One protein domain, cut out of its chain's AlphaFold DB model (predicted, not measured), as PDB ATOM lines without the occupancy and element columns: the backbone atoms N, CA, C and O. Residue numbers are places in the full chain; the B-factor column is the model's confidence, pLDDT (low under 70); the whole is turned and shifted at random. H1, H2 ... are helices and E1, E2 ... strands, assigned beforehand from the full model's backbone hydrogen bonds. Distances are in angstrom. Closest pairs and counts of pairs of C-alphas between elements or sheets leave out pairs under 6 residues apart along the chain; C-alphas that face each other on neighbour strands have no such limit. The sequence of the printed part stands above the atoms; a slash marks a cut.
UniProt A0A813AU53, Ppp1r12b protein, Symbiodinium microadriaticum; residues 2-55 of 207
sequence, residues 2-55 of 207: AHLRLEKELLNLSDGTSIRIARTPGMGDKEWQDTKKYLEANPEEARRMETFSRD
ATOM      1  N   ALA A   2      23.190  -1.673  43.946       30.47
ATOM      2  CA  ALA A   2      23.992  -1.752  45.159       30.47
ATOM      3  C   ALA A   2      25.382  -2.337  44.867       30.47
ATOM      4  O   ALA A   2      25.542  -3.197  44.002       30.47
ATOM      5  N   HIS A   3      26.363  -1.782  45.569       38.03
ATOM      6  CA  HIS A   3      27.796  -1.986  45.421       38.03
ATOM      7  C   HIS A   3      28.214  -3.443  45.636       38.03
ATOM      8  O   HIS A   3      27.514  -4.194  46.310       38.03
ATOM      9  N   LEU A   4      29.363  -3.811  45.059       47.41
ATOM     10  CA  LEU A   4      30.021  -5.112  45.179       47.41
ATOM     11  C   LEU A   4      30.128  -5.572  46.636       47.41
ATOM     12  O   LEU A   4      31.124  -5.356  47.321       47.41
ATOM     13  N   ARG A   5      29.091  -6.260  47.088       52.34
ATOM     14  CA  ARG A   5      29.121  -7.103  48.263       52.34
ATOM     15  C   ARG A   5      28.621  -8.450  47.799       52.34
ATOM     16  O   ARG A   5      27.422  -8.684  47.696       52.34
ATOM     17  N   LEU A   6      29.559  -9.337  47.502       60.44
ATOM     18  CA  LEU A   6      29.250 -10.743  47.645       60.44
ATOM     19  C   LEU A   6      29.238 -10.960  49.159       60.44
ATOM     20  O   LEU A   6      30.299 -11.061  49.777       60.44
ATOM     21  N   GLU A   7      28.064 -10.857  49.788       68.75
ATOM     22  CA  GLU A   7      27.938 -11.211  51.200       68.75
ATOM     23  C   GLU A   7      28.469 -12.632  51.362       68.75
ATOM     24  O   GLU A   7      27.971 -13.570  50.736       68.75
ATOM     25  N   LYS A   8      29.554 -12.759  52.130       81.44
ATOM     26  CA  LYS A   8      30.129 -14.057  52.440       81.44
ATOM     27  C   LYS A   8      29.336 -14.665  53.587       81.44
ATOM     28  O   LYS A   8      29.244 -14.071  54.662       81.44
ATOM     29  N   GLU A   9      28.799 -15.853  53.365       87.69
ATOM     30  CA  GLU A   9      28.146 -16.660  54.391       87.69
ATOM     31  C   GLU A   9      29.098 -17.766  54.853       87.69
ATOM     32  O   GLU A   9      29.833 -18.345  54.050       87.69
ATOM     33  N   LEU A  10      29.107 -18.040  56.160       90.56
ATOM     34  CA  LEU A  10      29.842 -19.169  56.721       90.56
ATOM     35  C   LEU A  10      29.060 -20.458  56.448       90.56
ATOM     36  O   LEU A  10      27.924 -20.585  56.902       90.56
ATOM     37  N   LEU A  11      29.682 -21.402  55.747       94.06
ATOM     38  CA  LEU A  11      29.160 -22.745  55.517       94.06
ATOM     39  C   LEU A  11      29.928 -23.753  56.366       94.06
ATOM     40  O   LEU A  11      31.152 -23.656  56.489       94.06
ATOM     41  N   ASN A  12      29.207 -24.727  56.917       96.38
ATOM     42  CA  ASN A  12      29.789 -25.844  57.657       96.38
ATOM     43  C   ASN A  12      29.780 -27.080  56.758       96.38
ATOM     44  O   ASN A  12      28.725 -27.527  56.316       96.38
ATOM     45  N   LEU A  13      30.963 -27.601  56.461       97.00
ATOM     46  CA  LEU A  13      31.165 -28.652  55.477       97.00
ATOM     47  C   LEU A  13      31.064 -30.040  56.123       97.00
ATOM     48  O   LEU A  13      31.328 -30.225  57.312       97.00
ATOM     49  N   SER A  14      30.714 -31.039  55.315       96.12
ATOM     50  CA  SER A  14      30.534 -32.431  55.742       96.12
ATOM     51  C   SER A  14      31.807 -33.097  56.281       96.12
ATOM     52  O   SER A  14      31.715 -34.089  57.002       96.12
ATOM     53  N   ASP A  15      32.986 -32.544  55.985       96.06
ATOM     54  CA  ASP A  15      34.278 -32.992  56.520       96.06
ATOM     55  C   ASP A  15      34.649 -32.352  57.873       96.06
ATOM     56  O   ASP A  15      35.749 -32.567  58.382       96.06
ATOM     57  N   GLY A  16      33.735 -31.574  58.464       94.69
ATOM     58  CA  GLY A  16      33.917 -30.911  59.754       94.69
ATOM     59  C   GLY A  16      34.656 -29.574  59.683       94.69
ATOM     60  O   GLY A  16      34.867 -28.948  60.720       94.69
ATOM     61  N   THR A  17      35.047 -29.119  58.488       96.19
ATOM     62  CA  THR A  17      35.630 -27.785  58.292       96.19
ATOM     63  C   THR A  17      34.555 -26.734  58.000       96.19
ATOM     64  O   THR A  17      33.413 -27.068  57.686       96.19
ATOM     65  N   SER A  18      34.902 -25.449  58.094       94.25
ATOM     66  CA  SER A  18      34.001 -24.349  57.734       94.25
ATOM     67  C   SER A  18      34.693 -23.378  56.785       94.25
ATOM     68  O   SER A  18      35.905 -23.165  56.876       94.25
ATOM     69  N   ILE A  19      33.927 -22.766  55.885       92.06
ATOM     70  CA  ILE A  19      34.448 -21.839  54.876       92.06
ATOM     71  C   ILE A  19      33.472 -20.688  54.639       92.06
ATOM     72  O   ILE A  19      32.260 -20.860  54.736       92.06
ATOM     73  N   ARG A  20      33.995 -19.497  54.342       89.00
ATOM     74  CA  ARG A  20      33.184 -18.332  53.978       89.00
ATOM     75  C   ARG A  20      33.069 -18.250  52.461       89.00
ATOM     76  O   ARG A  20      34.078 -18.046  51.791       89.00
ATOM     77  N   ILE A  21      31.856 -18.383  51.930       88.25
ATOM     78  CA  ILE A  21      31.603 -18.329  50.486       88.25
ATOM     79  C   ILE A  21      30.677 -17.175  50.161       88.25
ATOM     80  O   ILE A  21      29.675 -16.925  50.825       88.25
ATOM     81  N   ALA A  22      31.052 -16.474  49.105       84.06
ATOM     82  CA  ALA A  22      30.329 -15.361  48.543       84.06
ATOM     83  C   ALA A  22      29.300 -15.868  47.520       84.06
ATOM     84  O   ALA A  22      29.652 -16.625  46.613       84.06
ATOM     85  N   ARG A  23      28.040 -15.433  47.637       84.25
ATOM     86  CA  ARG A  23      27.013 -15.731  46.628       84.25
ATOM     87  C   ARG A  23      27.384 -15.101  45.293       84.25
ATOM     88  O   ARG A  23      27.647 -13.905  45.230       84.25
ATOM     89  N   THR A  24      27.330 -15.884  44.227       77.69
ATOM     90  CA  THR A  24      27.590 -15.420  42.863       77.69
ATOM     91  C   THR A  24      26.576 -14.344  42.418       77.69
ATOM     92  O   THR A  24      25.378 -14.511  42.663       77.69
ATOM     93  N   PRO A  25      26.996 -13.254  41.737       71.31
ATOM     94  CA  PRO A  25      26.070 -12.243  41.218       71.31
ATOM     95  C   PRO A  25      25.003 -12.839  40.292       71.31
ATOM     96  O   PRO A  25      25.323 -13.654  39.433       71.31
ATOM     97  N   GLY A  26      23.751 -12.398  40.436       70.94
ATOM     98  CA  GLY A  26      22.631 -12.824  39.583       70.94
ATOM     99  C   GLY A  26      21.935 -14.120  40.016       70.94
ATOM    100  O   GLY A  26      20.809 -14.359  39.592       70.94
ATOM    101  N   MET A  27      22.543 -14.904  40.909       80.50
ATOM    102  CA  MET A  27      21.923 -16.099  41.490       80.50
ATOM    103  C   MET A  27      20.698 -15.712  42.319       80.50
ATOM    104  O   MET A  27      20.789 -14.761  43.095       80.50
ATOM    105  N   GLY A  28      19.578 -16.433  42.200       83.38
ATOM    106  CA  GLY A  28      18.351 -16.208  42.987       83.38
ATOM    107  C   GLY A  28      18.409 -16.802  44.404       83.38
ATOM    108  O   GLY A  28      19.269 -17.624  44.697       83.38
ATOM    109  N   ASP A  29      17.508 -16.407  45.315       87.75
ATOM    110  CA  ASP A  29      17.593 -16.843  46.727       87.75
ATOM    111  C   ASP A  29      17.426 -18.353  46.873       87.75
ATOM    112  O   ASP A  29      18.162 -19.002  47.612       87.75
ATOM    113  N   LYS A  30      16.468 -18.917  46.132       91.19
ATOM    114  CA  LYS A  30      16.217 -20.359  46.104       91.19
ATOM    115  C   LYS A  30      17.428 -21.121  45.567       91.19
ATOM    116  O   LYS A  30      17.890 -22.058  46.205       91.19
ATOM    117  N   GLU A  31      17.958 -20.669  44.436       89.69
ATOM    118  CA  GLU A  31      19.156 -21.236  43.814       89.69
ATOM    119  C   GLU A  31      20.364 -21.153  44.754       89.69
ATOM    120  O   GLU A  31      21.134 -22.105  44.861       89.69
ATOM    121  N   TRP A  32      20.489 -20.059  45.509       91.38
ATOM    122  CA  TRP A  32      21.531 -19.918  46.513       91.38
ATOM    123  C   TRP A  32      21.366 -20.900  47.675       91.38
ATOM    124  O   TRP A  32      22.346 -21.518  48.080       91.38
ATOM    125  N   GLN A  33      20.149 -21.118  48.186       93.12
ATOM    126  CA  GLN A  33      19.933 -22.138  49.224       93.12
ATOM    127  C   GLN A  33      20.278 -23.549  48.733       93.12
ATOM    128  O   GLN A  33      20.881 -24.322  49.476       93.12
ATOM    129  N   ASP A  34      19.914 -23.882  47.496       93.44
ATOM    130  CA  ASP A  34      20.231 -25.185  46.909       93.44
ATOM    131  C   ASP A  34      21.744 -25.334  46.672       93.44
ATOM    132  O   ASP A  34      22.325 -26.371  46.997       93.44
ATOM    133  N   THR A  35      22.404 -24.259  46.228       93.25
ATOM    134  CA  THR A  35      23.865 -24.185  46.099       93.25
ATOM    135  C   THR A  35      24.546 -24.406  47.446       93.25
ATOM    136  O   THR A  35      25.434 -25.246  47.539       93.25
ATOM    137  N   LYS A  36      24.107 -23.734  48.519       94.75
ATOM    138  CA  LYS A  36      24.688 -23.918  49.860       94.75
ATOM    139  C   LYS A  36      24.624 -25.370  50.319       94.75
ATOM    140  O   LYS A  36      25.658 -25.921  50.676       94.75
ATOM    141  N   LYS A  37      23.454 -26.013  50.221       95.69
ATOM    142  CA  LYS A  37      23.296 -27.434  50.582       95.69
ATOM    143  C   LYS A  37      24.254 -28.332  49.802       95.69
ATOM    144  O   LYS A  37      24.837 -29.258  50.361       95.69
ATOM    145  N   TYR A  38      24.411 -28.061  48.507       95.94
ATOM    146  CA  TYR A  38      25.344 -28.797  47.668       95.94
ATOM    147  C   TYR A  38      26.798 -28.588  48.115       95.94
ATOM    148  O   TYR A  38      27.523 -29.566  48.268       95.94
ATOM    149  N   LEU A  39      27.220 -27.351  48.388       95.88
ATOM    150  CA  LEU A  39      28.585 -27.049  48.833       95.88
ATOM    151  C   LEU A  39      28.893 -27.637  50.216       95.88
ATOM    152  O   LEU A  39      29.964 -28.208  50.403       95.88
ATOM    153  N   GLU A  40      27.950 -27.568  51.159       96.62
ATOM    154  CA  GLU A  40      28.080 -28.180  52.490       96.62
ATOM    155  C   GLU A  40      28.287 -29.699  52.397       96.62
ATOM    156  O   GLU A  40      29.096 -30.264  53.130       96.62
ATOM    157  N   ALA A  41      27.620 -30.365  51.448       96.62
ATOM    158  CA  ALA A  41      27.806 -31.791  51.194       96.62
ATOM    159  C   ALA A  41      29.085 -32.126  50.397       96.62
ATOM    160  O   ALA A  41      29.542 -33.268  50.457       96.62
ATOM    161  N   ASN A  42      29.672 -31.158  49.679       96.50
ATOM    162  CA  ASN A  42      30.795 -31.356  48.752       96.50
ATOM    163  C   ASN A  42      31.974 -30.408  49.074       96.50
ATOM    164  O   ASN A  42      32.178 -29.414  48.366       96.50
ATOM    165  N   PRO A  43      32.807 -30.720  50.090       95.81
ATOM    166  CA  PRO A  43      33.841 -29.806  50.591       95.81
ATOM    167  C   PRO A  43      34.878 -29.372  49.546       95.81
ATOM    168  O   PRO A  43      35.310 -28.222  49.516       95.81
ATOM    169  N   GLU A  44      35.258 -30.283  48.651       95.62
ATOM    170  CA  GLU A  44      36.167 -30.003  47.533       95.62
ATOM    171  C   GLU A  44      35.615 -28.924  46.588       95.62
ATOM    172  O   GLU A  44      36.355 -28.060  46.122       95.62
ATOM    173  N   GLU A  45      34.308 -28.942  46.325       93.69
ATOM    174  CA  GLU A  45      33.656 -27.944  45.474       93.69
ATOM    175  C   GLU A  45      33.506 -26.604  46.198       93.69
ATOM    176  O   GLU A  45      33.753 -25.556  45.606       93.69
ATOM    177  N   ALA A  46      33.215 -26.633  47.502       94.00
ATOM    178  CA  ALA A  46      33.218 -25.437  48.343       94.00
ATOM    179  C   ALA A  46      34.578 -24.715  48.300       94.00
ATOM    180  O   ALA A  46      34.632 -23.501  48.094       94.00
ATOM    181  N   ARG A  47      35.688 -25.460  48.398       93.06
ATOM    182  CA  ARG A  47      37.048 -24.902  48.269       93.06
ATOM    183  C   ARG A  47      37.322 -24.347  46.874       93.06
ATOM    184  O   ARG A  47      37.887 -23.260  46.758       93.06
ATOM    185  N   ARG A  48      36.905 -25.053  45.815       91.38
ATOM    186  CA  ARG A  48      37.036 -24.555  44.434       91.38
ATOM    187  C   ARG A  48      36.288 -23.238  44.240       91.38
ATOM    188  O   ARG A  48      36.852 -22.307  43.667       91.38
ATOM    189  N   MET A  49      35.062 -23.142  44.751       89.88
ATOM    190  CA  MET A  49      34.252 -21.929  44.659       89.88
ATOM    191  C   MET A  49      34.853 -20.769  45.463       89.88
ATOM    192  O   MET A  49      34.892 -19.643  44.968       89.88
ATOM    193  N   GLU A  50      35.371 -21.026  46.665       89.81
ATOM    194  CA  GLU A  50      36.068 -20.007  47.459       89.81
ATOM    195  C   GLU A  50      37.316 -19.488  46.737       89.81
ATOM    196  O   GLU A  50      37.466 -18.274  46.567       89.81
ATOM    197  N   THR A  51      38.145 -20.390  46.205       89.31
ATOM    198  CA  THR A  51      39.348 -20.024  45.444       89.31
ATOM    199  C   THR A  51      38.989 -19.206  44.207       89.31
ATOM    200  O   THR A  51      39.597 -18.164  43.957       89.31
ATOM    201  N   PHE A  52      37.961 -19.629  43.463       88.81
ATOM    202  CA  PHE A  52      37.443 -18.882  42.321       88.81
ATOM    203  C   PHE A  52      36.990 -17.476  42.731       88.81
ATOM    204  O   PHE A  52      37.400 -16.506  42.102       88.81
ATOM    205  N   SER A  53      36.222 -17.346  43.819       86.06
ATOM    206  CA  SER A  53      35.705 -16.052  44.294       86.06
ATOM    207  C   SER A  53      36.807 -15.052  44.671       86.06
ATOM    208  O   SER A  53      36.604 -13.839  44.591       86.06
ATOM    209  N   ARG A  54      37.995 -15.553  45.037       86.44
ATOM    210  CA  ARG A  54      39.182 -14.754  45.383       86.44
ATOM    211  C   ARG A  54      40.067 -14.432  44.178       86.44
ATOM    212  O   ARG A  54      41.014 -13.657  44.318       86.44
ATOM    213  N   ASP A  55      39.773 -14.971  42.997       88.94
ATOM    214  CA  ASP A  55      40.446 -14.619  41.749       88.94
ATOM    215  C   ASP A  55      39.610 -13.610  40.948       88.94
ATOM    216  O   ASP A  55      38.760 -13.954  40.126       88.94
TER     217      ASP A  55
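What this domain is: This is residues 2 to 55 of the 207 residues of the protein "Ppp1r12b protein" of Symbiodinium microadriaticum (UniProt A0A813AU53). A two-stranded antiparallel hairpin, E1 and E2, lies over a V of two helices, with H1 and H2 joined at its corner. H2 packs along E2, while H1 comes near the hairpin with its residues 36 to 41 and slants away toward its first residue. Residues 2 to 7 run on beyond E1 as a tail at one end of the longest span. The printed part has 54 residues, in the order E1, E2, H1, H2, and its class is mixed, helices and strands. The whole is compact, with a radius of gyration of the C-alphas of 10.8 A and spans of 35 by 25 by 14 A.

How they stand to each other: E1, residues 8 to 12, and E2, residues 18 to 22, form a hairpin, antiparallel at 150 degrees. N 9 and O 21 are 2.9 A apart and N 11 and O 19 are 2.8 A apart, both within hydrogen-bond range. The closest C-alphas of E2 and H2, residues 43 to 53, are those of Ile 21 and Glu 50, at 5.6 A. The closest C-alphas of E1 and H1, residues 29 to 41, are those of Asn 12 and Glu 40, at 5.9 A. H1 and H2 only just touch, only at the corner by their link, with 3 pairs of C-alphas within 8 A; H1 does so with residues 39 to 40 alone, and the closest C-alphas are those of Leu 39 and Ala 46, at 4.9 A. They run opposite ways at a steep tilt of 53 degrees. In H1 and H2 every O i to N i+4 pair is within hydrogen-bond range.

Where its parts are: E1 begins at C-alpha 8, (30.129, -14.057, 52.440), and measures 12.9 A; E2 measures 13.4 A. H1 measures 18.6 A from C-alpha 29, (17.593, -16.843, 46.727), to C-alpha 41. H2 measures 15.2 A and ends at C-alpha 53, (35.705, -16.052, 44.294).

The domain as a whole: The two C-alphas farthest apart, those of Ala 2 and Asp 15, are 34.8 A apart. The printed part has no cut. The links E1 to E2 and H1 to H2 are tight, and E2 to H1 is short. Mean pLDDT of the printed part is 85.9; residues 2 to 7 are under 70.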